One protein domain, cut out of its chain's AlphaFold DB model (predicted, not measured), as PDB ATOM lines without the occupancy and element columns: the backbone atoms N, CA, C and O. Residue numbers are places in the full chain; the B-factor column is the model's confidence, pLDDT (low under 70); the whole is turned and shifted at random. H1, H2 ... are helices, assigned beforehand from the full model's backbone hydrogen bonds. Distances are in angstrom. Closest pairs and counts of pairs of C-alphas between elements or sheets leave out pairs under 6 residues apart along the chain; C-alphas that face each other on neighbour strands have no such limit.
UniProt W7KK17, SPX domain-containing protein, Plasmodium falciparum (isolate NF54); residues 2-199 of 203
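Overview. This is residues 2 to 199 of the 203 residues of the protein "SPX domain-containing protein" of Plasmodium falciparum (isolate NF54) (UniProt W7KK17). A long hairpin of two helices, H6 and H7, makes the long axis, with short helices along two sides of it: H1, H2 and H3 on one, H8 and H9 on the other. H4 and H5 lie near the end where H6 begins, and residues 66 to 74 and 121 to 128 stick out. The printed part has 198 residues, with nine named helices, H1 to H9 in order, and no named strand: all helix. It is loose, with a radius of gyration of the C-alphas of 22.0 A, and spans 79 by 32 by 29 A.

Arrangement. Start at H7, residues 127 to 169, a hairpin with H6, residues 83 to 120, at a shallow tilt of 13 degrees; the closest C-alphas, Met 109 and Ile 140, are 6.4 A apart. With H8, residues 174 to 186, they form an up-and-down bundle, each running against the one before. H6, the hub, touches H3, residues 22 to 30, with residues 83 to 91 alone; the closest C-alphas are Ile 28 and Phe 87, 6.3 A. H5, residues 49 to 65, touches H6 with residues 51 to 55 alone, closest at C-alphas Val 51 and Tyr 89, 6.0 A. H9, residues 191 to 199, and H2, residues 13 to 18, only just touch H6, with 3 pairs of C-alphas within 8 A each, closest at Leu 113 and Ile 198, 7.4 A, and at Lys 18 and Val 98, 6.2 A. H1, residues 3 to 10, only just touches H7, with 3 such pairs, closest at Leu 7 and Ile 153, 7.3 A. H4, residues 35 to 43, is close to H6 but not clearly touching. Every O i to N i+4 pair is within hydrogen-bond range in H3, H6, H7, H8 and H9, against 2 of 4 in H1, 4 of 5 in H4, 12 of 13 in H5 and 0 of 2 in H2, where 2 of 3 O i to N i+3 pairs are.

Along the chain. Find C-alpha 127 at (-13.117, 11.568, 3.126); H7 runs 63.6 A to C-alpha 169 at (-50.689, -38.327, -8.686). H6 begins at C-alpha 83, (-40.333, -40.574, -14.135), and is 55.5 A long; H5 is 24.7 A.

Size, cuts and confidence. The C-alphas farthest apart, Lys 68 and Lys 124, are 79.9 A apart. The printed part has no cut, and the link from H5 to H6 is long. Mean pLDDT of the printed part is 81.0, with residues 60 to 79 among those under 70.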
ATOM      1  N   LYS A   2     -49.640 -15.948 -13.108       70.88
ATOM      2  CA  LYS A   2     -49.176 -17.341 -12.983       70.88
ATOM      3  C   LYS A   2     -47.844 -17.362 -12.219       70.88
ATOM      4  O   LYS A   2     -46.959 -16.562 -12.488       70.88
ATOM      5  N   PHE A   3     -47.663 -18.299 -11.284       69.56
ATOM      6  CA  PHE A   3     -46.449 -18.379 -10.446       69.56
ATOM      7  C   PHE A   3     -45.130 -18.357 -11.240       69.56
ATOM      8  O   PHE A   3     -44.189 -17.681 -10.843       69.56
ATOM      9  N   ALA A   4     -45.085 -19.041 -12.387       67.06
ATOM     10  CA  ALA A   4     -43.897 -19.088 -13.240       67.06
ATOM     11  C   ALA A   4     -43.542 -17.738 -13.894       67.06
ATOM     12  O   ALA A   4     -42.397 -17.547 -14.283       67.06
ATOM     13  N   GLU A   5     -44.505 -16.824 -14.041       69.38
ATOM     14  CA  GLU A   5     -44.257 -15.452 -14.507       69.38
ATOM     15  C   GLU A   5     -43.749 -14.591 -13.353       69.38
ATOM     16  O   GLU A   5     -42.761 -13.887 -13.520       69.38
ATOM     17  N   LYS A   6     -44.336 -14.737 -12.155       73.75
ATOM     18  CA  LYS A   6     -43.878 -14.032 -10.947       73.75
ATOM     19  C   LYS A   6     -42.405 -14.333 -10.632       73.75
ATOM     20  O   LYS A   6     -41.655 -13.415 -10.333       73.75
ATOM     21  N   LEU A   7     -41.987 -15.595 -10.779       71.25
ATOM     22  CA  LEU A   7     -40.594 -16.012 -10.586       71.25
ATOM     23  C   LEU A   7     -39.615 -15.241 -11.481       71.25
ATOM     24  O   LEU A   7     -38.574 -14.824 -10.997       71.25
ATOM     25  N   LYS A   8     -39.948 -15.000 -12.756       71.69
ATOM     26  CA  LYS A   8     -39.034 -14.321 -13.693       71.69
ATOM     27  C   LYS A   8     -38.649 -12.908 -13.254       71.69
ATOM     28  O   LYS A   8     -37.560 -12.460 -13.575       71.69
ATOM     29  N   HIS A   9     -39.546 -12.211 -12.561       73.25
ATOM     30  CA  HIS A   9     -39.313 -10.837 -12.112       73.25
ATOM     31  C   HIS A   9     -38.607 -10.762 -10.756       73.25
ATOM     32  O   HIS A   9     -38.099  -9.710 -10.398       73.25
ATOM     33  N   MET A  10     -38.592 -11.865 -10.005       76.56
ATOM     34  CA  MET A  10     -37.977 -11.949  -8.677       76.56
ATOM     35  C   MET A  10     -36.543 -12.485  -8.723       76.56
ATOM     36  O   MET A  10     -35.811 -12.355  -7.750       76.56
ATOM     37  N   LYS A  11     -36.146 -13.110  -9.836       85.44
ATOM     38  CA  LYS A  11     -34.807 -13.664 -10.006       85.44
ATOM     39  C   LYS A  11     -33.789 -12.580 -10.333       85.44
ATOM     40  O   LYS A  11     -33.994 -11.746 -11.214       85.44
ATOM     41  N   VAL A  12     -32.633 -12.687  -9.694       87.94
ATOM     42  CA  VAL A  12     -31.416 -11.990 -10.110       87.94
ATOM     43  C   VAL A  12     -30.965 -12.542 -11.464       87.94
ATOM     44  O   VAL A  12     -30.733 -13.743 -11.598       87.94
ATOM     45  N   LYS A  13     -30.819 -11.666 -12.467       86.31
ATOM     46  CA  LYS A  13     -30.494 -12.062 -13.851       86.31
ATOM     47  C   LYS A  13     -29.180 -12.843 -13.964       86.31
ATOM     48  O   LYS A  13     -29.126 -13.821 -14.702       86.31
ATOM     49  N   SER A  14     -28.142 -12.436 -13.232       89.06
ATOM     50  CA  SER A  14     -26.833 -13.111 -13.229       89.06
ATOM     51  C   SER A  14     -26.873 -14.509 -12.604       89.06
ATOM     52  O   SER A  14     -25.955 -15.293 -12.819       89.06
ATOM     53  N   TRP A  15     -27.934 -14.842 -11.866       93.25
ATOM     54  CA  TRP A  15     -28.093 -16.113 -11.162       93.25
ATOM     55  C   TRP A  15     -29.170 -17.001 -11.786       93.25
ATOM     56  O   TRP A  15     -29.616 -17.947 -11.150       93.25
ATOM     57  N   GLU A  16     -29.635 -16.729 -13.011       89.69
ATOM     58  CA  GLU A  16     -30.790 -17.429 -13.603       89.69
ATOM     59  C   GLU A  16     -30.631 -18.962 -13.604       89.69
ATOM     60  O   GLU A  16     -31.582 -19.679 -13.279       89.69
ATOM     61  N   ASN A  17     -29.421 -19.456 -13.898       92.50
ATOM     62  CA  ASN A  17     -29.063 -20.880 -13.884       92.50
ATOM     63  C   ASN A  17     -28.771 -21.438 -12.479       92.50
ATOM     64  O   ASN A  17     -28.403 -22.604 -12.353       92.50
ATOM     65  N   LYS A  18     -28.914 -20.614 -11.440       95.62
ATOM     66  CA  LYS A  18     -28.769 -20.985 -10.032       95.62
ATOM     67  C   LYS A  18     -30.112 -21.138  -9.317       95.62
ATOM     68  O   LYS A  18     -30.147 -21.292  -8.107       95.62
ATOM     69  N   TYR A  19     -31.235 -21.087 -10.029       94.38
ATOM     70  CA  TYR A  19     -32.557 -21.340  -9.451       94.38
ATOM     71  C   TYR A  19     -33.094 -22.699  -9.880       94.38
ATOM     72  O   TYR A  19     -32.822 -23.161 -10.987       94.38
ATOM     73  N   ILE A  20     -33.957 -23.285  -9.052       93.69
ATOM     74  CA  ILE A  20     -34.707 -24.494  -9.404       93.69
ATOM     75  C   ILE A  20     -35.511 -24.253 -10.691       93.69
ATOM     76  O   ILE A  20     -36.374 -23.364 -10.749       93.69
ATOM     77  N   ASP A  21     -35.288 -25.077 -11.721       92.94
ATOM     78  CA  ASP A  21     -36.064 -24.993 -12.961       92.94
ATOM     79  C   ASP A  21     -37.448 -25.637 -12.793       92.94
ATOM     80  O   ASP A  21     -37.745 -26.773 -13.186       92.94
ATOM     81  N   TYR A  22     -38.356 -24.835 -12.243       91.19
ATOM     82  CA  TYR A  22     -39.761 -25.180 -12.076       91.19
ATOM     83  C   TYR A  22     -40.448 -25.583 -13.394       91.19
ATOM     84  O   TYR A  22     -41.401 -26.370 -13.393       91.19
ATOM     85  N   LYS A  23     -40.026 -25.032 -14.541       89.62
ATOM     86  CA  LYS A  23     -40.623 -25.378 -15.839       89.62
ATOM     87  C   LYS A  23     -40.159 -26.751 -16.293       89.62
ATOM     88  O   LYS A  23     -41.001 -27.504 -16.784       89.62
ATOM     89  N   PHE A  24     -38.881 -27.069 -16.122       91.38
ATOM     90  CA  PHE A  24     -38.327 -28.371 -16.465       91.38
ATOM     91  C   PHE A  24     -38.934 -29.485 -15.611       91.38
ATOM     92  O   PHE A  24     -39.514 -30.420 -16.162       91.38
ATOM     93  N   LEU A  25     -38.977 -29.319 -14.286       92.88
ATOM     94  CA  LEU A  25     -39.629 -30.283 -13.388       92.88
ATOM     95  C   LEU A  25     -41.109 -30.506 -13.749       92.88
ATOM     96  O   LEU A  25     -41.629 -31.622 -13.699       92.88
ATOM     97  N   LYS A  26     -41.810 -29.459 -14.204       91.12
ATOM     98  CA  LYS A  26     -43.181 -29.591 -14.722       91.12
ATOM     99  C   LYS A  26     -43.287 -30.416 -15.998       91.12
ATOM    100  O   LYS A  26     -44.357 -30.986 -16.223       91.12
ATOM    101  N   LYS A  27     -42.266 -30.424 -16.857       90.12
ATOM    102  CA  LYS A  27     -42.234 -31.288 -18.045       90.12
ATOM    103  C   LYS A  27     -42.123 -32.752 -17.615       90.12
ATOM    104  O   LYS A  27     -42.933 -33.544 -18.087       90.12
ATOM    105  N   ILE A  28     -41.248 -33.057 -16.650       90.50
ATOM    106  CA  ILE A  28     -41.091 -34.407 -16.076       90.50
ATOM    107  C   ILE A  28     -42.420 -34.896 -15.485       90.50
ATOM    108  O   ILE A  28     -42.929 -35.929 -15.905       90.50
ATOM    109  N   ILE A  29     -43.075 -34.090 -14.634       89.12
ATOM    110  CA  ILE A  29     -44.395 -34.434 -14.062       89.12
ATOM    111  C   ILE A  29     -45.419 -34.736 -15.159       89.12
ATOM    112  O   ILE A  29     -46.291 -35.582 -14.976       89.12
ATOM    113  N   LYS A  30     -45.380 -34.037 -16.300       87.56
ATOM    114  CA  LYS A  30     -46.341 -34.256 -17.387       87.56
ATOM    115  C   LYS A  30     -46.137 -35.583 -18.125       87.56
ATOM    116  O   LYS A  30     -47.110 -35.990 -18.744       87.56
ATOM    117  N   ARG A  31     -44.976 -36.240 -18.006       83.94
ATOM    118  CA  ARG A  31     -44.622 -37.500 -18.693       83.94
ATOM    119  C   ARG A  31     -44.717 -37.423 -20.224       83.94
ATOM    120  O   ARG A  31     -45.020 -38.399 -20.894       83.94
ATOM    121  N   LYS A  32     -44.484 -36.235 -20.791       75.00
ATOM    122  CA  LYS A  32     -44.460 -36.071 -22.251       75.00
ATOM    123  C   LYS A  32     -43.129 -36.571 -22.793       75.00
ATOM    124  O   LYS A  32     -42.098 -36.126 -22.290       75.00
ATOM    125  N   CYS A  33     -43.169 -37.419 -23.823       67.69
ATOM    126  CA  CYS A  33     -41.970 -37.864 -24.527       67.69
ATOM    127  C   CYS A  33     -41.153 -36.647 -24.974       67.69
ATOM    128  O   CYS A  33     -41.663 -35.760 -25.664       67.69
ATOM    129  N   ASN A  34     -39.914 -36.572 -24.499       77.25
ATOM    130  CA  ASN A  34     -38.988 -35.496 -24.802       77.25
ATOM    131  C   ASN A  34     -37.584 -36.108 -24.902       77.25
ATOM    132  O   ASN A  34     -37.122 -36.642 -23.891       77.25
ATOM    133  N   PRO A  35     -36.898 -35.993 -26.054       82.44
ATOM    134  CA  PRO A  35     -35.526 -36.469 -26.217       82.44
ATOM    135  C   PRO A  35     -34.577 -35.966 -25.123       82.44
ATOM    136  O   PRO A  35     -33.737 -36.724 -24.649       82.44
ATOM    137  N   ASP A  36     -34.759 -34.730 -24.644       84.12
ATOM    138  CA  ASP A  36     -33.938 -34.175 -23.559       84.12
ATOM    139  C   ASP A  36     -34.100 -34.961 -22.250       84.12
ATOM    140  O   ASP A  36     -33.145 -35.129 -21.499       84.12
ATOM    141  N   ILE A  37     -35.321 -35.426 -21.961       86.62
ATOM    142  CA  ILE A  37     -35.641 -36.186 -20.744       86.62
ATOM    143  C   ILE A  37     -35.061 -37.596 -20.857       86.62
ATOM    144  O   ILE A  37     -34.479 -38.075 -19.888       86.62
ATOM    145  N   SER A  38     -35.171 -38.229 -22.029       85.69
ATOM    146  CA  SER A  38     -34.572 -39.542 -22.292       85.69
ATOM    147  C   SER A  38     -33.050 -39.498 -22.149       85.69
ATOM    148  O   SER A  38     -32.490 -40.230 -21.338       85.69
ATOM    149  N   ASN A  39     -32.393 -38.561 -22.839       87.25
ATOM    150  CA  ASN A  39     -30.940 -38.390 -22.779       87.25
ATOM    151  C   ASN A  39     -30.446 -38.073 -21.361       87.25
ATOM    152  O   ASN A  39     -29.371 -38.511 -20.958       87.25
ATOM    153  N   LEU A  40     -31.213 -37.287 -20.599       89.38
ATOM    154  CA  LEU A  40     -30.898 -37.002 -19.203       89.38
ATOM    155  C   LEU A  40     -31.002 -38.271 -18.353       89.38
ATOM    156  O   LEU A  40     -30.074 -38.580 -17.613       89.38
ATOM    157  N   TYR A  41     -32.095 -39.024 -18.487       88.94
ATOM    158  CA  TYR A  41     -32.335 -40.249 -17.726       88.94
ATOM    159  C   TYR A  41     -31.286 -41.342 -17.985       88.94
ATOM    160  O   TYR A  41     -30.937 -42.111 -17.088       88.94
ATOM    161  N   GLU A  42     -30.718 -41.405 -19.186       88.38
ATOM    162  CA  GLU A  42     -29.598 -42.307 -19.469       88.38
ATOM    163  C   GLU A  42     -28.363 -41.981 -18.621       88.38
ATOM    164  O   GLU A  42     -27.693 -42.900 -18.151       88.38
ATOM    165  N   ARG A  43     -28.115 -40.694 -18.358       90.19
ATOM    166  CA  ARG A  43     -26.901 -40.188 -17.700       90.19
ATOM    167  C   ARG A  43     -26.992 -40.088 -16.182       90.19
ATOM    168  O   ARG A  43     -25.947 -40.003 -15.544       90.19
ATOM    169  N   ILE A  44     -28.195 -40.045 -15.606       91.88
ATOM    170  CA  ILE A  44     -28.331 -39.954 -14.147       91.88
ATOM    171  C   ILE A  44     -27.826 -41.229 -13.467       91.88
ATOM    172  O   ILE A  44     -27.971 -42.336 -14.004       91.88
ATOM    173  N   ASP A  45     -27.304 -41.073 -12.250       90.25
ATOM    174  CA  ASP A  45     -27.034 -42.205 -11.377       90.25
ATOM    175  C   ASP A  45     -28.362 -42.829 -10.932       90.25
ATOM    176  O   ASP A  45     -29.184 -42.186 -10.283       90.25
ATOM    177  N   LYS A  46     -28.573 -44.098 -11.291       88.56
ATOM    178  CA  LYS A  46     -29.778 -44.880 -10.963       88.56
ATOM    179  C   LYS A  46     -29.658 -45.601  -9.616       88.56
ATOM    180  O   LYS A  46     -30.563 -46.340  -9.227       88.56
ATOM    181  N   ASN A  47     -28.541 -45.413  -8.914       89.25
ATOM    182  CA  ASN A  47     -28.223 -46.063  -7.652       89.25
ATOM    183  C   ASN A  47     -28.182 -45.132  -6.442       89.25
ATOM    184  O   ASN A  47     -27.862 -45.608  -5.355       89.25
ATOM    185  N   ASN A  48     -28.598 -43.874  -6.589       90.19
ATOM    186  CA  ASN A  48     -28.705 -42.949  -5.472       90.19
ATOM    187  C   ASN A  48     -29.722 -43.474  -4.441       90.19
ATOM    188  O   ASN A  48     -30.924 -43.570  -4.711       90.19
ATOM    189  N   GLN A  49     -29.218 -43.839  -3.262       88.69
ATOM    190  CA  GLN A  49     -30.003 -44.484  -2.218       88.69
ATOM    191  C   GLN A  49     -31.027 -43.530  -1.591       88.69
ATOM    192  O   GLN A  49     -32.173 -43.930  -1.387       88.69
ATOM    193  N   ASP A  50     -30.667 -42.260  -1.393       85.81
ATOM    194  CA  ASP A  50     -31.564 -41.237  -0.844       85.81
ATOM    195  C   ASP A  50     -32.786 -41.017  -1.747       85.81
ATOM    196  O   ASP A  50     -33.923 -40.903  -1.274       85.81
ATOM    197  N   VAL A  51     -32.563 -41.013  -3.065       89.44
ATOM    198  CA  VAL A  51     -33.630 -40.911  -4.068       89.44
ATOM    199  C   VAL A  51     -34.477 -42.185  -4.079       89.44
ATOM    200  O   VAL A  51     -35.707 -42.099  -4.097       89.44
ATOM    201  N   LYS A  52     -33.856 -43.372  -4.015       87.31
ATOM    202  CA  LYS A  52     -34.579 -44.657  -3.954       87.31
ATOM    203  C   LYS A  52     -35.501 -44.742  -2.742       87.31
ATOM    204  O   LYS A  52     -36.639 -45.185  -2.889       87.31
ATOM    205  N   GLU A  53     -35.051 -44.297  -1.573       85.81
ATOM    206  CA  GLU A  53     -35.860 -44.268  -0.351       85.81
ATOM    207  C   GLU A  53     -37.076 -43.350  -0.497       85.81
ATOM    208  O   GLU A  53     -38.198 -43.734  -0.158       85.81
ATOM    209  N   VAL A  54     -36.886 -42.163  -1.082       85.75
ATOM    210  CA  VAL A  54     -37.989 -41.240  -1.381       85.75
ATOM    211  C   VAL A  54     -38.993 -41.877  -2.341       85.75
ATOM    212  O   VAL A  54     -40.202 -41.828  -2.101       85.75
ATOM    213  N   CYS A  55     -38.518 -42.519  -3.408       85.81
ATOM    214  CA  CYS A  55     -39.385 -43.218  -4.352       85.81
ATOM    215  C   CYS A  55     -40.121 -44.396  -3.701       85.81
ATOM    216  O   CYS A  55     -41.291 -44.623  -4.009       85.81
ATOM    217  N   PHE A  56     -39.476 -45.128  -2.789       83.31
ATOM    218  CA  PHE A  56     -40.102 -46.225  -2.053       83.31
ATOM    219  C   PHE A  56     -41.287 -45.738  -1.213       83.31
ATOM    220  O   PHE A  56     -42.377 -46.298  -1.341       83.31
ATOM    221  N   LEU A  57     -41.111 -44.658  -0.443       80.50
ATOM    222  CA  LEU A  57     -42.168 -44.056   0.383       80.50
ATOM    223  C   LEU A  57     -43.410 -43.686  -0.444       80.50
ATOM    224  O   LEU A  57     -44.549 -43.962  -0.061       80.50
ATOM    225  N   ILE A  58     -43.199 -43.122  -1.630       77.50
ATOM    226  CA  ILE A  58     -44.288 -42.714  -2.527       77.50
ATOM    227  C   ILE A  58     -44.972 -43.927  -3.162       77.50
ATOM    228  O   ILE A  58     -46.200 -43.995  -3.239       77.50
ATOM    229  N   ASN A  59     -44.189 -44.914  -3.597       72.50
ATOM    230  CA  ASN A  59     -44.716 -46.126  -4.217       72.50
ATOM    231  C   ASN A  59     -45.519 -46.984  -3.227       72.50
ATOM    232  O   ASN A  59     -46.492 -47.625  -3.638       72.50
ATOM    233  N   SER A  60     -45.172 -46.979  -1.933       65.25
ATOM    234  CA  SER A  60     -45.997 -47.620  -0.902       65.25
ATOM    235  C   SER A  60     -47.388 -46.985  -0.778       65.25
ATOM    236  O   SER A  60     -48.377 -47.714  -0.710       65.25
ATOM    237  N   GLU A  61     -47.508 -45.656  -0.863       60.12
ATOM    238  CA  GLU A  61     -48.816 -44.979  -0.865       60.12
ATOM    239  C   GLU A  61     -49.619 -45.258  -2.144       60.12
ATOM    240  O   GLU A  61     -50.843 -45.425  -2.105       60.12
ATOM    241  N   TYR A  62     -48.939 -45.342  -3.290       56.81
ATOM    242  CA  TYR A  62     -49.588 -45.615  -4.572       56.81
ATOM    243  C   TYR A  62     -50.241 -47.005  -4.603       56.81
ATOM    244  O   TYR A  62     -51.339 -47.175  -5.139       56.81
ATOM    245  N   LYS A  63     -49.597 -48.005  -3.986       55.66
ATOM    246  CA  LYS A  63     -50.148 -49.364  -3.851       55.66
ATOM    247  C   LYS A  63     -51.373 -49.421  -2.933       55.66
ATOM    248  O   LYS A  63     -52.269 -50.219  -3.193       55.66
ATOM    249  N   HIS A  64     -51.452 -48.569  -1.911       51.50
ATOM    250  CA  HIS A  64     -52.619 -48.499  -1.024       51.50
ATOM    251  C   HIS A  64     -53.811 -47.744  -1.627       51.50
ATOM    252  O   HIS A  64     -54.955 -48.036  -1.285       51.50
ATOM    253  N   SER A  65     -53.571 -46.810  -2.549       50.56
ATOM    254  CA  SER A  65     -54.611 -45.950  -3.134       50.56
ATOM    255  C   SER A  65     -55.224 -46.485  -4.438       50.56
ATOM    256  O   SER A  65     -56.367 -46.152  -4.752       50.56
ATOM    257  N   ASN A  66     -54.533 -47.359  -5.181       46.00
ATOM    258  CA  ASN A  66     -55.020 -47.903  -6.454       46.00
ATOM    259  C   ASN A  66     -55.432 -49.375  -6.371       46.00
ATOM    260  O   ASN A  66     -54.766 -50.259  -6.905       46.00
ATOM    261  N   THR A  67     -56.606 -49.637  -5.795       45.03
ATOM    262  CA  THR A  67     -57.330 -50.897  -6.050       45.03
ATOM    263  C   THR A  67     -58.277 -50.796  -7.252       45.03
ATOM    264  O   THR A  67     -58.762 -51.819  -7.726       45.03
ATOM    265  N   LYS A  68     -58.564 -49.600  -7.789       47.66
ATOM    266  CA  LYS A  68     -59.489 -49.428  -8.923       47.66
ATOM    267  C   LYS A  68     -59.202 -48.146  -9.712       47.66
ATOM    268  O   LYS A  68     -59.761 -47.117  -9.376       47.66
ATOM    269  N   GLU A  69     -58.423 -48.197 -10.794       42.00
ATOM    270  CA  GLU A  69     -58.605 -47.261 -11.922       42.00
ATOM    271  C   GLU A  69     -57.864 -47.747 -13.186       42.00
ATOM    272  O   GLU A  69     -56.647 -47.930 -13.210       42.00
ATOM    273  N   LYS A  70     -58.623 -47.979 -14.267       43.84
ATOM    274  CA  LYS A  70     -58.108 -48.299 -15.609       43.84
ATOM    275  C   LYS A  70     -57.416 -47.060 -16.198       43.84
ATOM    276  O   LYS A  70     -58.054 -46.020 -16.353       43.84
ATOM    277  N   LYS A  71     -56.138 -47.182 -16.585       44.84
ATOM    278  CA  LYS A  71     -55.368 -46.124 -17.269       44.84
ATOM    279  C   LYS A  71     -56.033 -45.730 -18.599       44.84
ATOM    280  O   LYS A  71     -56.057 -46.522 -19.540       44.84
ATOM    281  N   LYS A  72     -56.518 -44.485 -18.709       40.44
ATOM    282  CA  LYS A  72     -56.803 -43.849 -20.008       40.44
ATOM    283  C   LYS A  72     -55.471 -43.512 -20.687       40.44
ATOM    284  O   LYS A  72     -54.730 -42.665 -20.198       40.44
ATOM    285  N   LYS A  73     -55.175 -44.189 -21.801       50.53
ATOM    286  CA  LYS A  73     -54.066 -43.872 -22.713       50.53
ATOM    287  C   LYS A  73     -54.390 -42.590 -23.488       50.53
ATOM    288  O   LYS A  73     -55.278 -42.614 -24.334       50.53
ATOM    289  N   SER A  74     -53.660 -41.507 -23.242       44.19
ATOM    290  CA  SER A  74     -53.469 -40.432 -24.226       44.19
ATOM    291  C   SER A  74     -52.232 -39.601 -23.871       44.19
ATOM    292  O   SER A  74     -52.287 -38.745 -22.990       44.19
ATOM    293  N   ASP A  75     -51.138 -39.954 -24.539       46.66
ATOM    294  CA  ASP A  75     -49.846 -39.284 -24.748       46.66
ATOM    295  C   ASP A  75     -48.807 -40.416 -24.733       46.66
ATOM    296  O   ASP A  75     -48.838 -41.274 -23.852       46.66
ATOM    297  N   ILE A  76     -47.967 -40.504 -25.767       50.75
ATOM    298  CA  ILE A  76     -46.955 -41.560 -25.920       50.75
ATOM    299  C   ILE A  76     -45.954 -41.397 -24.766       50.75
ATOM    300  O   ILE A  76     -45.044 -40.579 -24.843       50.75
ATOM    301  N   GLU A  77     -46.174 -42.087 -23.648       55.78
ATOM    302  CA  GLU A  77     -45.208 -42.164 -22.554       55.78
ATOM    303  C   GLU A  77     -44.039 -43.036 -23.030       55.78
ATOM    304  O   GLU A  77     -44.251 -44.120 -23.574       55.78
ATOM    305  N   CYS A  78     -42.804 -42.565 -22.848       59.47
ATOM    306  CA  CYS A  78     -41.630 -43.417 -23.027       59.47
ATOM    307  C   CYS A  78     -41.655 -44.473 -21.910       59.47
ATOM    308  O   CYS A  78     -41.528 -44.114 -20.739       59.47
ATOM    309  N   ILE A  79     -41.918 -45.732 -22.276       62.34
ATOM    310  CA  ILE A  79     -42.218 -46.839 -21.349       62.34
ATOM    311  C   ILE A  79     -41.019 -47.155 -20.436       62.34
ATOM    312  O   ILE A  79     -41.216 -47.639 -19.324       62.34
ATOM    313  N   ASP A  80     -39.807 -46.787 -20.858       75.75
ATOM    314  CA  ASP A  80     -38.552 -47.177 -20.208       75.75
ATOM    315  C   ASP A  80     -38.019 -46.152 -19.188       75.75
ATOM    316  O   ASP A  80     -36.971 -46.368 -18.583       75.75
ATOM    317  N   ILE A  81     -38.715 -45.026 -18.979       84.06
ATOM    318  CA  ILE A  81     -38.279 -43.982 -18.039       84.06
ATOM    319  C   ILE A  81     -39.021 -44.114 -16.708       84.06
ATOM    320  O   ILE A  81     -40.240 -43.927 -16.639       84.06
ATOM    321  N   ASP A  82     -38.270 -44.307 -15.623       88.88
ATOM    322  CA  ASP A  82     -38.776 -44.075 -14.270       88.88
ATOM    323  C   ASP A  82     -38.877 -42.562 -14.003       88.88
ATOM    324  O   ASP A  82     -37.933 -41.900 -13.564       88.88
ATOM    325  N   TYR A  83     -40.047 -41.999 -14.313       87.94
ATOM    326  CA  TYR A  83     -40.333 -40.574 -14.135       87.94
ATOM    327  C   TYR A  83     -40.353 -40.133 -12.671       87.94
ATOM    328  O   TYR A  83     -40.184 -38.939 -12.409       87.94
ATOM    329  N   ASP A  84     -40.595 -41.048 -11.732       88.88
ATOM    330  CA  ASP A  84     -40.626 -40.724 -10.312       88.88
ATOM    331  C   ASP A  84     -39.197 -40.598  -9.795       88.88
ATOM    332  O   ASP A  84     -38.845 -39.544  -9.258       88.88
ATOM    333  N   TYR A  85     -38.349 -41.586 -10.087       90.62
ATOM    334  CA  TYR A  85     -36.918 -41.517  -9.798       90.62
ATOM    335  C   TYR A  85     -36.268 -40.292 -10.442       90.62
ATOM    336  O   TYR A  85     -35.634 -39.488  -9.760       90.62
ATOM    337  N   LEU A  86     -36.499 -40.081 -11.742       91.94
ATOM    338  CA  LEU A  86     -35.957 -38.931 -12.464       91.94
ATOM    339  C   LEU A  86     -36.395 -37.599 -11.844       91.94
ATOM    340  O   LEU A  86     -35.605 -36.662 -11.763       91.94
ATOM    341  N   PHE A  87     -37.652 -37.487 -11.415       93.00
ATOM    342  CA  PHE A  87     -38.145 -36.261 -10.801       93.00
ATOM    343  C   PHE A  87     -37.407 -35.935  -9.499       93.00
ATOM    344  O   PHE A  87     -36.984 -34.790  -9.326       93.00
ATOM    345  N   PHE A  88     -37.273 -36.907  -8.594       92.50
ATOM    346  CA  PHE A  88     -36.638 -36.675  -7.295       92.50
ATOM    347  C   PHE A  88     -35.134 -36.492  -7.413       92.50
ATOM    348  O   PHE A  88     -34.611 -35.574  -6.789       92.50
ATOM    349  N   TYR A  89     -34.483 -37.250  -8.294       93.88
ATOM    350  CA  TYR A  89     -33.072 -37.067  -8.611       93.88
ATOM    351  C   TYR A  89     -32.784 -35.629  -9.070       93.88
ATOM    352  O   TYR A  89     -31.953 -34.930  -8.500       93.88
ATOM    353  N   ILE A  90     -33.544 -35.128 -10.050       94.62
ATOM    354  CA  ILE A  90     -33.339 -33.772 -10.579       94.62
ATOM    355  C   ILE A  90     -33.732 -32.688  -9.570       94.62
ATOM    356  O   ILE A  90     -33.130 -31.613  -9.544       94.62
ATOM    357  N   LEU A  91     -34.747 -32.929  -8.738       94.00
ATOM    358  CA  LEU A  91     -35.092 -32.004  -7.661       94.00
ATOM    359  C   LEU A  91     -33.952 -31.891  -6.640       94.00
ATOM    360  O   LEU A  91     -33.651 -30.784  -6.197       94.00
ATOM    361  N   GLU A  92     -33.325 -33.009  -6.290       92.12
ATOM    362  CA  GLU A  92     -32.208 -33.066  -5.353       92.12
ATOM    363  C   GLU A  92     -30.954 -32.385  -5.907       92.12
ATOM    364  O   GLU A  92     -30.390 -31.526  -5.228       92.12
ATOM    365  N   ASP A  93     -30.612 -32.632  -7.172       93.81
ATOM    366  CA  ASP A  93     -29.547 -31.909  -7.878       93.81
ATOM    367  C   ASP A  93     -29.772 -30.393  -7.847       93.81
ATOM    368  O   ASP A  93     -28.858 -29.621  -7.545       93.81
ATOM    369  N   TYR A  94     -31.004 -29.932  -8.104       95.38
ATOM    370  CA  TYR A  94     -31.302 -28.505  -8.018       95.38
ATOM    371  C   TYR A  94     -31.189 -27.960  -6.592       95.38
ATOM    372  O   TYR A  94     -30.745 -26.826  -6.417       95.38
ATOM    373  N   ILE A  95     -31.584 -28.725  -5.573       92.62
ATOM    374  CA  ILE A  95     -31.439 -28.314  -4.171       92.62
ATOM    375  C   ILE A  95     -29.958 -28.195  -3.804       92.62
ATOM    376  O   ILE A  95     -29.571 -27.198  -3.199       92.62
ATOM    377  N   ASN A  96     -29.124 -29.151  -4.208       92.81
ATOM    378  CA  ASN A  96     -27.682 -29.112  -3.969       92.81
ATOM    379  C   ASN A  96     -27.025 -27.924  -4.676       92.81
ATOM    380  O   ASN A  96     -26.276 -27.173  -4.054       92.81
ATOM    381  N   MET A  97     -27.404 -27.660  -5.924       95.62
ATOM    382  CA  MET A  97     -26.964 -26.473  -6.656       95.62
ATOM    383  C   MET A  97     -27.336 -25.166  -5.931       95.62
ATOM    384  O   MET A  97     -26.509 -24.253  -5.850       95.62
ATOM    385  N   VAL A  98     -28.544 -25.081  -5.357       95.06
ATOM    386  CA  VAL A  98     -28.972 -23.917  -4.565       95.06
ATOM    387  C   VAL A  98     -28.134 -23.770  -3.296       95.06
ATOM    388  O   VAL A  98     -27.688 -22.664  -2.984       95.06
ATOM    389  N   LYS A  99     -27.877 -24.876  -2.587       92.50
ATOM    390  CA  LYS A  99     -27.029 -24.901  -1.386       92.50
ATOM    391  C   LYS A  99     -25.616 -24.408  -1.685       92.50
ATOM    392  O   LYS A  99     -25.106 -23.541  -0.979       92.50
ATOM    393  N   GLU A 100     -25.000 -24.924  -2.743       94.19
ATOM    394  CA  GLU A 100     -23.650 -24.537  -3.147       94.19
ATOM    395  C   GLU A 100     -23.555 -23.059  -3.517       94.19
ATOM    396  O   GLU A 100     -22.610 -22.382  -3.114       94.19
ATOM    397  N   HIS A 101     -24.515 -22.546  -4.293       95.38
ATOM    398  CA  HIS A 101     -24.507 -21.138  -4.670       95.38
ATOM    399  C   HIS A 101     -24.709 -20.238  -3.451       95.38
ATOM    400  O   HIS A 101     -23.923 -19.316  -3.256       95.38
ATOM    401  N   TYR A 102     -25.682 -20.554  -2.590       92.75
ATOM    402  CA  TYR A 102     -25.921 -19.804  -1.358       92.75
ATOM    403  C   TYR A 102     -24.672 -19.762  -0.466       92.75
ATOM    404  O   TYR A 102     -24.285 -18.703   0.022       92.75
ATOM    405  N   ALA A 103     -23.991 -20.901  -0.292       90.81
ATOM    406  CA  ALA A 103     -22.757 -20.971   0.481       90.81
ATOM    407  C   ALA A 103     -21.644 -20.093  -0.115       90.81
ATOM    408  O   ALA A 103     -20.972 -19.386   0.635       90.81
ATOM    409  N   LYS A 104     -21.483 -20.094  -1.445       93.25
ATOM    410  CA  LYS A 104     -20.505 -19.246  -2.147       93.25
ATOM    411  C   LYS A 104     -20.779 -17.756  -1.933       93.25
ATOM    412  O   LYS A 104     -19.853 -17.028  -1.587       93.25
ATOM    413  N   GLU A 105     -22.032 -17.318  -2.056       92.06
ATOM    414  CA  GLU A 105     -22.406 -15.914  -1.822       92.06
ATOM    415  C   GLU A 105     -22.211 -15.502  -0.350       92.06
ATOM    416  O   GLU A 105     -21.715 -14.414  -0.066       92.06
ATOM    417  N   CYS A 106     -22.509 -16.390   0.606       88.25
ATOM    418  CA  CYS A 106     -22.206 -16.170   2.025       88.25
ATOM    419  C   CYS A 106     -20.702 -16.016   2.301       88.25
ATOM    420  O   CYS A 106     -20.308 -15.169   3.110       88.25
ATOM    421  N   CYS A 107     -19.858 -16.833   1.661       89.88
ATOM    422  CA  CYS A 107     -18.404 -16.711   1.773       89.88
ATOM    423  C   CYS A 107     -17.928 -15.368   1.211       89.88
ATOM    424  O   CYS A 107     -17.230 -14.643   1.914       89.88
ATOM    425  N   PHE A 108     -18.393 -14.991   0.019       89.75
ATOM    426  CA  PHE A 108     -18.077 -13.700  -0.591       89.75
ATOM    427  C   PHE A 108     -18.481 -12.519   0.306       89.75
ATOM    428  O   PHE A 108     -17.684 -11.615   0.546       89.75
ATOM    429  N   MET A 109     -19.693 -12.536   0.875       88.50
ATOM    430  CA  MET A 109     -20.115 -11.498   1.824       88.50
ATOM    431  C   MET A 109     -19.236 -11.465   3.077       88.50
ATOM    432  O   MET A 109     -18.891 -10.384   3.548       88.50
ATOM    433  N   THR A 110     -18.836 -12.628   3.600       87.94
ATOM    434  CA  THR A 110     -17.927 -12.709   4.754       87.94
ATOM    435  C   THR A 110     -16.558 -12.100   4.439       87.94
ATOM    436  O   THR A 110     -16.025 -11.358   5.257       87.94
ATOM    437  N   GLU A 111     -16.001 -12.360   3.256       89.62
ATOM    438  CA  GLU A 111     -14.747 -11.742   2.808       89.62
ATOM    439  C   GLU A 111     -14.876 -10.216   2.737       89.62
ATOM    440  O   GLU A 111     -14.019  -9.498   3.250       89.62
ATOM    441  N   LYS A 112     -15.989  -9.703   2.196       88.12
ATOM    442  CA  LYS A 112     -16.255  -8.256   2.148       88.12
ATOM    443  C   LYS A 112     -16.438  -7.621   3.521       88.12
ATOM    444  O   LYS A 112     -15.986  -6.498   3.722       88.12
ATOM    445  N   LEU A 113     -17.042  -8.331   4.469       88.19
ATOM    446  CA  LEU A 113     -17.124  -7.887   5.862       88.19
ATOM    447  C   LEU A 113     -15.734  -7.792   6.503       88.19
ATOM    448  O   LEU A 113     -15.432  -6.796   7.153       88.19
ATOM    449  N   ASN A 114     -14.865  -8.776   6.267       87.00
ATOM    450  CA  ASN A 114     -13.494  -8.752   6.779       87.00
ATOM    451  C   ASN A 114     -12.667  -7.610   6.160       87.00
ATOM    452  O   ASN A 114     -11.913  -6.953   6.873       87.00
ATOM    453  N   GLU A 115     -12.837  -7.325   4.862       87.00
ATOM    454  CA  GLU A 115     -12.216  -6.159   4.212       87.00
ATOM    455  C   GLU A 115     -12.650  -4.836   4.865       87.00
ATOM    456  O   GLU A 115     -11.844  -3.915   4.988       87.00
ATOM    457  N   ILE A 116     -13.921  -4.728   5.264       86.50
ATOM    458  CA  ILE A 116     -14.450  -3.559   5.977       86.50
ATOM    459  C   ILE A 116     -13.849  -3.464   7.377       86.50
ATOM    460  O   ILE A 116     -13.413  -2.381   7.758       86.50
ATOM    461  N   LYS A 117     -13.783  -4.578   8.115       85.25
ATOM    462  CA  LYS A 117     -13.181  -4.610   9.452       85.25
ATOM    463  C   LYS A 117     -11.722  -4.146   9.414       85.25
ATOM    464  O   LYS A 117     -11.368  -3.201  10.106       85.25
ATOM    465  N   TYR A 118     -10.921  -4.705   8.508       84.56
ATOM    466  CA  TYR A 118      -9.525  -4.297   8.327       84.56
ATOM    467  C   TYR A 118      -9.380  -2.815   7.943       84.56
ATOM    468  O   TYR A 118      -8.457  -2.136   8.382       84.56
ATOM    469  N   PHE A 119     -10.295  -2.291   7.123       82.94
ATOM    470  CA  PHE A 119     -10.293  -0.874   6.762       82.94
ATOM    471  C   PHE A 119     -10.531   0.037   7.979       82.94
ATOM    472  O   PHE A 119      -9.868   1.066   8.109       82.94
ATOM    473  N   LEU A 120     -11.456  -0.346   8.865       81.75
ATOM    474  CA  LEU A 120     -11.799   0.402  10.079       81.75
ATOM    475  C   LEU A 120     -10.673   0.409  11.120       81.75
ATOM    476  O   LEU A 120     -10.571   1.361  11.886       81.75
ATOM    477  N   GLU A 121      -9.814  -0.609  11.117       82.12
ATOM    478  CA  GLU A 121      -8.632  -0.703  11.981       82.12
ATOM    479  C   GLU A 121      -7.450   0.165  11.493       82.12
ATOM    480  O   GLU A 121      -6.432   0.258  12.177       82.12
ATOM    481  N   SER A 122      -7.540   0.803  10.316       80.31
ATOM    482  CA  SER A 122      -6.439   1.599   9.755       80.31
ATOM    483  C   SER A 122      -6.474   3.078  10.184       80.31
ATOM    484  O   SER A 122      -7.486   3.758  10.045       80.31
ATOM    485  N   ASP A 123      -5.331   3.617  10.627       68.88
ATOM    486  CA  ASP A 123      -5.208   4.988  11.170       68.88
ATOM    487  C   ASP A 123      -5.207   6.119  10.119       68.88
ATOM    488  O   ASP A 123      -5.088   7.301  10.452       68.88
ATOM    489  N   LYS A 124      -5.301   5.798   8.823       65.12
ATOM    490  CA  LYS A 124      -5.220   6.781   7.729       65.12
ATOM    491  C   LYS A 124      -6.500   6.762   6.914       65.12
ATOM    492  O   LYS A 124      -6.546   6.127   5.869       65.12
ATOM    493  N   ILE A 125      -7.513   7.474   7.399       70.06
ATOM    494  CA  ILE A 125      -8.817   7.567   6.740       70.06
ATOM    495  C   ILE A 125      -9.023   8.987   6.207       70.06
ATOM    496  O   ILE A 125      -9.074   9.954   6.967       70.06
ATOM    497  N   ASN A 126      -9.177   9.124   4.891       79.69
ATOM    498  CA  ASN A 126      -9.628  10.352   4.239       79.69
ATOM    499  C   ASN A 126     -11.116  10.278   3.836       79.69
ATOM    500  O   ASN A 126     -11.742   9.219   3.804       79.69
ATOM    501  N   LEU A 127     -11.698  11.431   3.493       78.25
ATOM    502  CA  LEU A 127     -13.117  11.568   3.126       78.25
ATOM    503  C   LEU A 127     -13.554  10.645   1.972       78.25
ATOM    504  O   LEU A 127     -14.655  10.097   2.005       78.25
ATOM    505  N   LYS A 128     -12.685  10.435   0.976       83.19
ATOM    506  CA  LYS A 128     -12.960   9.565  -0.179       83.19
ATOM    507  C   LYS A 128     -13.037   8.094   0.233       83.19
ATOM    508  O   LYS A 128     -13.863   7.344  -0.282       83.19
ATOM    509  N   GLU A 129     -12.197   7.679   1.172       80.94
ATOM    510  CA  GLU A 129     -12.187   6.314   1.693       80.94
ATOM    511  C   GLU A 129     -13.418   6.028   2.566       80.94
ATOM    512  O   GLU A 129     -13.996   4.946   2.464       80.94
ATOM    513  N   ILE A 130     -13.902   7.019   3.328       82.44
ATOM    514  CA  ILE A 130     -15.180   6.938   4.062       82.44
ATOM    515  C   ILE A 130     -16.358   6.746   3.101       82.44
ATOM    516  O   ILE A 130     -17.266   5.956   3.367       82.44
ATOM    517  N   GLU A 131     -16.372   7.460   1.978       85.19
ATOM    518  CA  GLU A 131     -17.438   7.322   0.986       85.19
ATOM    519  C   GLU A 131     -17.406   5.945   0.311       85.19
ATOM    520  O   GLU A 131     -18.443   5.290   0.182       85.19
ATOM    521  N   MET A 132     -16.209   5.436   0.008       84.38
ATOM    522  CA  MET A 132     -16.027   4.078  -0.507       84.38
ATOM    523  C   MET A 132     -16.481   3.009   0.499       84.38
ATOM    524  O   MET A 132     -17.095   2.015   0.105       84.38
ATOM    525  N   LEU A 133     -16.242   3.221   1.797       84.81
ATOM    526  CA  LEU A 133     -16.741   2.360   2.869       84.81
ATOM    527  C   LEU A 133     -18.274   2.339   2.909       84.81
ATOM    528  O   LEU A 133     -18.864   1.260   2.935       84.81
ATOM    529  N   LYS A 134     -18.932   3.504   2.841       85.88
ATOM    530  CA  LYS A 134     -20.405   3.588   2.792       85.88
ATOM    531  C   LYS A 134     -20.973   2.778   1.628       85.88
ATOM    532  O   LYS A 134     -21.930   2.029   1.817       85.88
ATOM    533  N   THR A 135     -20.368   2.881   0.441       87.56
ATOM    534  CA  THR A 135     -20.778   2.089  -0.727       87.56
ATOM    535  C   THR A 135     -20.608   0.589  -0.489       87.56
ATOM    536  O   THR A 135     -21.508  -0.181  -0.824       87.56
ATOM    537  N   LYS A 136     -19.497   0.156   0.125       85.19
ATOM    538  CA  LYS A 136     -19.263  -1.257   0.468       85.19
ATOM    539  C   LYS A 136     -20.292  -1.783   1.473       85.19
ATOM    540  O   LYS A 136     -20.866  -2.844   1.236       85.19
ATOM    541  N   CYS A 137     -20.582  -1.034   2.536       86.81
ATOM    542  CA  CYS A 137     -21.598  -1.405   3.524       86.81
ATOM    543  C   CYS A 137     -22.989  -1.536   2.886       86.81
ATOM    544  O   CYS A 137     -23.670  -2.539   3.089       86.81
ATOM    545  N   LEU A 138     -23.385  -0.561   2.058       87.31
ATOM    546  CA  LEU A 138     -24.663  -0.598   1.344       87.31
ATOM    547  C   LEU A 138     -24.747  -1.798   0.392       87.31
ATOM    548  O   LEU A 138     -25.786  -2.448   0.297       87.31
ATOM    549  N   HIS A 139     -23.651  -2.122  -0.296       87.06
ATOM    550  CA  HIS A 139     -23.591  -3.291  -1.166       87.06
ATOM    551  C   HIS A 139     -23.789  -4.598  -0.389       87.06
ATOM    552  O   HIS A 139     -24.532  -5.464  -0.849       87.06
ATOM    553  N   ILE A 140     -23.158  -4.754   0.779       86.38
ATOM    554  CA  ILE A 140     -23.335  -5.945   1.627       86.38
ATOM    555  C   ILE A 140     -24.781  -6.055   2.107       86.38
ATOM    556  O   ILE A 140     -25.380  -7.118   1.962       86.38
ATOM    557  N   TYR A 141     -25.361  -4.954   2.591       85.19
ATOM    558  CA  TYR A 141     -26.761  -4.915   3.010       85.19
ATOM    559  C   TYR A 141     -27.703  -5.357   1.877       85.19
ATOM    560  O   TYR A 141     -28.503  -6.274   2.040       85.19
ATOM    561  N   ASN A 142     -27.540  -4.789   0.679       87.25
ATOM    562  CA  ASN A 142     -28.342  -5.174  -0.484       87.25
ATOM    563  C   ASN A 142     -28.114  -6.639  -0.896       87.25
ATOM    564  O   ASN A 142     -29.049  -7.322  -1.313       87.25
ATOM    565  N   SER A 143     -26.875  -7.130  -0.794       86.38
ATOM    566  CA  SER A 143     -26.530  -8.522  -1.119       86.38
ATOM    567  C   SER A 143     -27.224  -9.505  -0.181       86.38
ATOM    568  O   SER A 143     -27.661 -10.567  -0.620       86.38
ATOM    569  N   PHE A 144     -27.390  -9.130   1.087       85.25
ATOM    570  CA  PHE A 144     -28.107  -9.919   2.078       85.25
ATOM    571  C   PHE A 144     -29.591 -10.079   1.731       85.25
ATOM    572  O   PHE A 144     -30.088 -11.204   1.645       85.25
ATOM    573  N   ASP A 145     -30.277  -8.974   1.422       85.75
ATOM    574  CA  ASP A 145     -31.680  -8.994   0.988       85.75
ATOM    575  C   ASP A 145     -31.871  -9.826  -0.284       85.75
ATOM    576  O   ASP A 145     -32.833 -10.592  -0.424       85.75
ATOM    577  N   ILE A 146     -30.939  -9.697  -1.229       90.06
ATOM    578  CA  ILE A 146     -30.926 -10.487  -2.457       90.06
ATOM    579  C   ILE A 146     -30.772 -11.981  -2.136       90.06
ATOM    580  O   ILE A 146     -31.502 -12.802  -2.702       90.06
ATOM    581  N   LEU A 147     -29.868 -12.346  -1.227       89.75
ATOM    582  CA  LEU A 147     -29.602 -13.738  -0.876       89.75
ATOM    583  C   LEU A 147     -30.771 -14.379  -0.104       89.75
ATOM    584  O   LEU A 147     -31.147 -15.524  -0.378       89.75
ATOM    585  N   ASN A 148     -31.417 -13.628   0.788       86.75
ATOM    586  CA  ASN A 148     -32.638 -14.064   1.470       86.75
ATOM    587  C   ASN A 148     -33.787 -14.276   0.478       86.75
ATOM    588  O   ASN A 148     -34.467 -15.307   0.501       86.75
ATOM    589  N   ASN A 149     -33.974 -13.346  -0.462       89.69
ATOM    590  CA  ASN A 149     -34.959 -13.506  -1.529       89.69
ATOM    591  C   ASN A 149     -34.653 -14.715  -2.420       89.69
ATOM    592  O   ASN A 149     -35.568 -15.468  -2.763       89.69
ATOM    593  N   TYR A 150     -33.384 -14.945  -2.754       92.12
ATOM    594  CA  TYR A 150     -32.944 -16.117  -3.505       92.12
ATOM    595  C   TYR A 150     -33.358 -17.425  -2.814       92.12
ATOM    596  O   TYR A 150     -33.956 -18.299  -3.453       92.12
ATOM    597  N   LEU A 151     -33.121 -17.548  -1.506       90.69
ATOM    598  CA  LEU A 151     -33.504 -18.739  -0.750       90.69
ATOM    599  C   LEU A 151     -35.030 -18.912  -0.703       90.69
ATOM    600  O   LEU A 151     -35.543 -19.984  -1.037       90.69
ATOM    601  N   ASN A 152     -35.767 -17.839  -0.403       88.81
ATOM    602  CA  ASN A 152     -37.233 -17.832  -0.350       88.81
ATOM    603  C   ASN A 152     -37.876 -18.259  -1.678       88.81
ATOM    604  O   ASN A 152     -38.835 -19.039  -1.705       88.81
ATOM    605  N   ILE A 153     -37.338 -17.783  -2.803       90.94
ATOM    606  CA  ILE A 153     -37.791 -18.157  -4.146       90.94
ATOM    607  C   ILE A 153     -37.617 -19.661  -4.387       90.94
ATOM    608  O   ILE A 153     -38.521 -20.308  -4.934       90.94
ATOM    609  N   ASN A 154     -36.473 -20.224  -3.997       92.50
ATOM    610  CA  ASN A 154     -36.178 -21.642  -4.193       92.50
ATOM    611  C   ASN A 154     -37.026 -22.529  -3.266       92.50
ATOM    612  O   ASN A 154     -37.666 -23.459  -3.758       92.50
ATOM    613  N   VAL A 155     -37.173 -22.180  -1.984       89.31
ATOM    614  CA  VAL A 155     -38.096 -22.853  -1.047       89.31
ATOM    615  C   VAL A 155     -39.524 -22.879  -1.604       89.31
ATOM    616  O   VAL A 155     -40.162 -23.932  -1.687       89.31
ATOM    617  N   LEU A 156     -40.021 -21.735  -2.083       88.19
ATOM    618  CA  LEU A 156     -41.357 -21.645  -2.669       88.19
ATOM    619  C   LEU A 156     -41.491 -22.475  -3.956       88.19
ATOM    620  O   LEU A 156     -42.572 -22.994  -4.261       88.19
ATOM    621  N   SER A 157     -40.411 -22.599  -4.726       90.88
ATOM    622  CA  SER A 157     -40.369 -23.424  -5.933       90.88
ATOM    623  C   SER A 157     -40.468 -24.914  -5.598       90.88
ATOM    624  O   SER A 157     -41.280 -25.597  -6.230       90.88
ATOM    625  N   VAL A 158     -39.755 -25.387  -4.563       91.06
ATOM    626  CA  VAL A 158     -39.876 -26.753  -4.011       91.06
ATOM    627  C   VAL A 158     -41.310 -27.022  -3.552       91.06
ATOM    628  O   VAL A 158     -41.948 -27.964  -4.029       91.06
ATOM    629  N   TYR A 159     -41.876 -26.143  -2.718       88.06
ATOM    630  CA  TYR A 159     -43.261 -26.268  -2.252       88.06
ATOM    631  C   TYR A 159     -44.241 -26.461  -3.415       88.06
ATOM    632  O   TYR A 159     -45.053 -27.391  -3.451       88.06
ATOM    633  N   LYS A 160     -44.173 -25.569  -4.410       89.12
ATOM    634  CA  LYS A 160     -45.144 -25.557  -5.506       89.12
ATOM    635  C   LYS A 160     -44.954 -26.696  -6.489       89.12
ATOM    636  O   LYS A 160     -45.926 -27.026  -7.180       89.12
ATOM    637  N   ILE A 161     -43.748 -27.246  -6.629       91.38
ATOM    638  CA  ILE A 161     -43.523 -28.361  -7.550       91.38
ATOM    639  C   ILE A 161     -43.973 -29.677  -6.924       91.38
ATOM    640  O   ILE A 161     -44.718 -30.407  -7.580       91.38
ATOM    641  N   LEU A 162     -43.672 -29.900  -5.641       89.69
ATOM    642  CA  LEU A 162     -44.168 -31.048  -4.879       89.69
ATOM    643  C   LEU A 162     -45.698 -31.029  -4.814       89.69
ATOM    644  O   LEU A 162     -46.345 -31.961  -5.286       89.69
ATOM    645  N   LYS A 163     -46.306 -29.902  -4.411       86.81
ATOM    646  CA  LYS A 163     -47.772 -29.736  -4.404       86.81
ATOM    647  C   LYS A 163     -48.410 -30.031  -5.766       86.81
ATOM    648  O   LYS A 163     -49.525 -30.546  -5.845       86.81
ATOM    649  N   LYS A 164     -47.721 -29.695  -6.862       88.81
ATOM    650  CA  LYS A 164     -48.197 -29.982  -8.220       88.81
ATOM    651  C   LYS A 164     -48.094 -31.468  -8.572       88.81
ATOM    652  O   LYS A 164     -49.024 -31.957  -9.213       88.81
ATOM    653  N   LYS A 165     -47.010 -32.151  -8.192       87.38
ATOM    654  CA  LYS A 165     -46.845 -33.602  -8.371       87.38
ATOM    655  C   LYS A 165     -47.931 -34.354  -7.601       87.38
ATOM    656  O   LYS A 165     -48.708 -35.073  -8.219       87.38
ATOM    657  N   ASN A 166     -48.123 -34.020  -6.327       83.69
ATOM    658  CA  ASN A 166     -49.126 -34.656  -5.465       83.69
ATOM    659  C   ASN A 166     -50.551 -34.458  -5.975       83.69
ATOM    660  O   ASN A 166     -51.325 -35.405  -6.020       83.69
ATOM    661  N   LYS A 167     -50.888 -33.260  -6.476       84.25
ATOM    662  CA  LYS A 167     -52.195 -33.037  -7.112       84.25
ATOM    663  C   LYS A 167     -52.393 -33.879  -8.381       84.25
ATOM    664  O   LYS A 167     -53.526 -34.249  -8.674       84.25
ATOM    665  N   LYS A 168     -51.337 -34.133  -9.165       83.06
ATOM    666  CA  LYS A 168     -51.430 -34.959 -10.383       83.06
ATOM    667  C   LYS A 168     -51.565 -36.446 -10.037       83.06
ATOM    668  O   LYS A 168     -52.331 -37.140 -10.694       83.06
ATOM    669  N   GLU A 169     -50.831 -36.906  -9.032       79.44
ATOM    670  CA  GLU A 169     -50.689 -38.327  -8.686       79.44
ATOM    671  C   GLU A 169     -51.573 -38.763  -7.503       79.44
ATOM    672  O   GLU A 169     -51.555 -39.930  -7.140       79.44
ATOM    673  N   LYS A 170     -52.390 -37.847  -6.952       75.00
ATOM    674  CA  LYS A 170     -53.282 -38.056  -5.793       75.00
ATOM    675  C   LYS A 170     -52.542 -38.569  -4.534       75.00
ATOM    676  O   LYS A 170     -53.097 -39.357  -3.780       75.00
ATOM    677  N   LEU A 171     -51.309 -38.109  -4.309       70.50
ATOM    678  CA  LEU A 171     -50.454 -38.522  -3.182       70.50
ATOM    679  C   LEU A 171     -50.735 -37.725  -1.898       70.50
ATOM    680  O   LEU A 171     -51.079 -36.538  -1.971       70.50
ATOM    681  N   THR A 172     -50.510 -38.346  -0.735       68.69
ATOM    682  CA  THR A 172     -50.659 -37.737   0.604       68.69
ATOM    683  C   THR A 172     -49.326 -37.392   1.275       68.69
ATOM    684  O   THR A 172     -49.281 -36.406   2.011       68.69
ATOM    685  N   THR A 173     -48.219 -38.044   0.897       68.62
ATOM    686  CA  THR A 173     -46.816 -37.791   1.328       68.62
ATOM    687  C   THR A 173     -46.260 -36.391   1.029       68.62
ATOM    688  O   THR A 173     -45.096 -36.089   1.294       68.62
ATOM    689  N   SER A 174     -47.076 -35.486   0.479       63.00
ATOM    690  CA  SER A 174     -46.678 -34.120   0.139       63.00
ATOM    691  C   SER A 174     -46.025 -33.366   1.276       63.00
ATOM    692  O   SER A 174     -45.162 -32.530   1.013       63.00
ATOM    693  N   LEU A 175     -46.545 -33.550   2.484       64.75
ATOM    694  CA  LEU A 175     -46.158 -32.755   3.633       64.75
ATOM    695  C   LEU A 175     -44.804 -33.225   4.167       64.75
ATOM    696  O   LEU A 175     -43.932 -32.388   4.371       64.75
ATOM    697  N   ASP A 176     -44.592 -34.539   4.245       73.12
ATOM    698  CA  ASP A 176     -43.342 -35.138   4.725       73.12
ATOM    699  C   ASP A 176     -42.175 -34.857   3.773       73.12
ATOM    700  O   ASP A 176     -41.100 -34.426   4.191       73.12
ATOM    701  N   LEU A 177     -42.400 -35.004   2.461       75.44
ATOM    702  CA  LEU A 177     -41.390 -34.679   1.450       75.44
ATOM    703  C   LEU A 177     -41.103 -33.181   1.396       75.44
ATOM    704  O   LEU A 177     -39.954 -32.772   1.230       75.44
ATOM    705  N   TYR A 178     -42.138 -32.354   1.553       74.00
ATOM    706  CA  TYR A 178     -41.954 -30.916   1.689       74.00
ATOM    707  C   TYR A 178     -41.102 -30.594   2.914       74.00
ATOM    708  O   TYR A 178     -40.147 -29.838   2.792       74.00
ATOM    709  N   GLN A 179     -41.383 -31.210   4.062       77.19
ATOM    710  CA  GLN A 179     -40.621 -31.003   5.285       77.19
ATOM    711  C   GLN A 179     -39.162 -31.451   5.116       77.19
ATOM    712  O   GLN A 179     -38.271 -30.666   5.424       77.19
ATOM    713  N   LYS A 180     -38.888 -32.618   4.510       82.06
ATOM    714  CA  LYS A 180     -37.518 -33.068   4.174       82.06
ATOM    715  C   LYS A 180     -36.773 -32.037   3.317       82.06
ATOM    716  O   LYS A 180     -35.697 -31.571   3.692       82.06
ATOM    717  N   TYR A 181     -37.336 -31.655   2.171       78.94
ATOM    718  CA  TYR A 181     -36.634 -30.797   1.210       78.94
ATOM    719  C   TYR A 181     -36.581 -29.321   1.619       78.94
ATOM    720  O   TYR A 181     -35.604 -28.638   1.310       78.94
ATOM    721  N   CYS A 182     -37.585 -28.814   2.334       72.75
ATOM    722  CA  CYS A 182     -37.567 -27.441   2.827       72.75
ATOM    723  C   CYS A 182     -36.733 -27.282   4.087       72.75
ATOM    724  O   CYS A 182     -36.037 -26.277   4.173       72.75
ATOM    725  N   ASN A 183     -36.690 -28.260   4.995       78.00
ATOM    726  CA  ASN A 183     -35.728 -28.226   6.099       78.00
ATOM    727  C   ASN A 183     -34.298 -28.177   5.554       78.00
ATOM    728  O   ASN A 183     -33.518 -27.343   5.990       78.00
ATOM    729  N   ASN A 184     -33.996 -28.958   4.513       77.38
ATOM    730  CA  ASN A 184     -32.701 -28.914   3.832       77.38
ATOM    731  C   ASN A 184     -32.318 -27.525   3.283       77.38
ATOM    732  O   ASN A 184     -31.131 -27.215   3.220       77.38
ATOM    733  N   LEU A 185     -33.286 -26.706   2.857       78.94
ATOM    734  CA  LEU A 185     -33.039 -25.344   2.367       78.94
ATOM    735  C   LEU A 185     -33.103 -24.292   3.483       78.94
ATOM    736  O   LEU A 185     -32.365 -23.320   3.446       78.94
ATOM    737  N   HIS A 186     -33.949 -24.457   4.494       78.31
ATOM    738  CA  HIS A 186     -34.000 -23.524   5.619       78.31
ATOM    739  C   HIS A 186     -32.782 -23.661   6.537       78.31
ATOM    740  O   HIS A 186     -32.272 -22.652   7.009       78.31
ATOM    741  N   GLN A 187     -32.266 -24.879   6.728       78.19
ATOM    742  CA  GLN A 187     -31.088 -25.148   7.562       78.19
ATOM    743  C   GLN A 187     -29.804 -24.500   7.041       78.19
ATOM    744  O   GLN A 187     -28.878 -24.291   7.817       78.19
ATOM    745  N   ILE A 188     -29.725 -24.184   5.745       75.75
ATOM    746  CA  ILE A 188     -28.555 -23.488   5.200       75.75
ATOM    747  C   ILE A 188     -28.611 -21.975   5.406       75.75
ATOM    748  O   ILE A 188     -27.619 -21.313   5.105       75.75
ATOM    749  N   SER A 189     -29.733 -21.423   5.886       77.56
ATOM    750  CA  SER A 189     -29.832 -19.992   6.156       77.56
ATOM    751  C   SER A 189     -28.775 -19.588   7.179       77.56
ATOM    752  O   SER A 189     -28.727 -20.122   8.285       77.56
ATOM    753  N   LYS A 190     -27.923 -18.633   6.802       74.38
ATOM    754  CA  LYS A 190     -26.912 -18.039   7.691       74.38
ATOM    755  C   LYS A 190     -27.294 -16.631   8.129       74.38
ATOM    756  O   LYS A 190     -26.428 -15.883   8.567       74.38
ATOM    757  N   GLU A 191     -28.569 -16.276   7.994       73.44
ATOM    758  CA  GLU A 191     -29.096 -14.937   8.263       73.44
ATOM    759  C   GLU A 191     -28.654 -14.423   9.639       73.44
ATOM    760  O   GLU A 191     -27.999 -13.391   9.747       73.44
ATOM    761  N   GLU A 192     -28.905 -15.212  10.682       72.62
ATOM    762  CA  GLU A 192     -28.565 -14.869  12.062       72.62
ATOM    763  C   GLU A 192     -27.047 -14.766  12.286       72.62
ATOM    764  O   GLU A 192     -26.567 -13.804  12.877       72.62
ATOM    765  N   GLN A 193     -26.265 -15.698  11.730       75.44
ATOM    766  CA  GLN A 193     -24.799 -15.691  11.845       75.44
ATOM    767  C   GLN A 193     -24.165 -14.474  11.158       75.44
ATOM    768  O   GLN A 193     -23.213 -13.888  11.671       75.44
ATOM    769  N   LEU A 194     -24.673 -14.099   9.983       71.31
ATOM    770  CA  LEU A 194     -24.219 -12.923   9.247       71.31
ATOM    771  C   LEU A 194     -24.643 -11.633   9.957       71.31
ATOM    772  O   LEU A 194     -23.825 -10.725  10.070       71.31
ATOM    773  N   ASN A 195     -25.863 -11.574  10.500       72.38
ATOM    774  CA  ASN A 195     -26.333 -10.437  11.292       72.38
ATOM    775  C   ASN A 195     -25.464 -10.211  12.534       72.38
ATOM    776  O   ASN A 195     -25.060  -9.081  12.793       72.38
ATOM    777  N   VAL A 196     -25.105 -11.276  13.260       75.00
ATOM    778  CA  VAL A 196     -24.173 -11.188  14.396       75.00
ATOM    779  C   VAL A 196     -22.827 -10.619  13.947       75.00
ATOM    780  O   VAL A 196     -22.343  -9.663  14.548       75.00
ATOM    781  N   LYS A 197     -22.254 -11.134  12.849       73.75
ATOM    782  CA  LYS A 197     -20.991 -10.606  12.306       73.75
ATOM    783  C   LYS A 197     -21.078  -9.130  11.939       73.75
ATOM    784  O   LYS A 197     -20.121  -8.414  12.196       73.75
ATOM    785  N   ILE A 198     -22.192  -8.682  11.358       73.25
ATOM    786  CA  ILE A 198     -22.415  -7.270  11.020       73.25
ATOM    787  C   ILE A 198     -22.450  -6.410  12.289       73.25
ATOM    788  O   ILE A 198     -21.809  -5.363  12.330       73.25
ATOM    789  N   LEU A 199     -23.166  -6.852  13.327       72.81
ATOM    790  CA  LEU A 199     -23.288  -6.112  14.585       72.81
ATOM    791  C   LEU A 199     -21.949  -5.990  15.330       72.81
ATOM    792  O   LEU A 199     -21.721  -4.982  15.986       72.81
TER     793      LEU A 199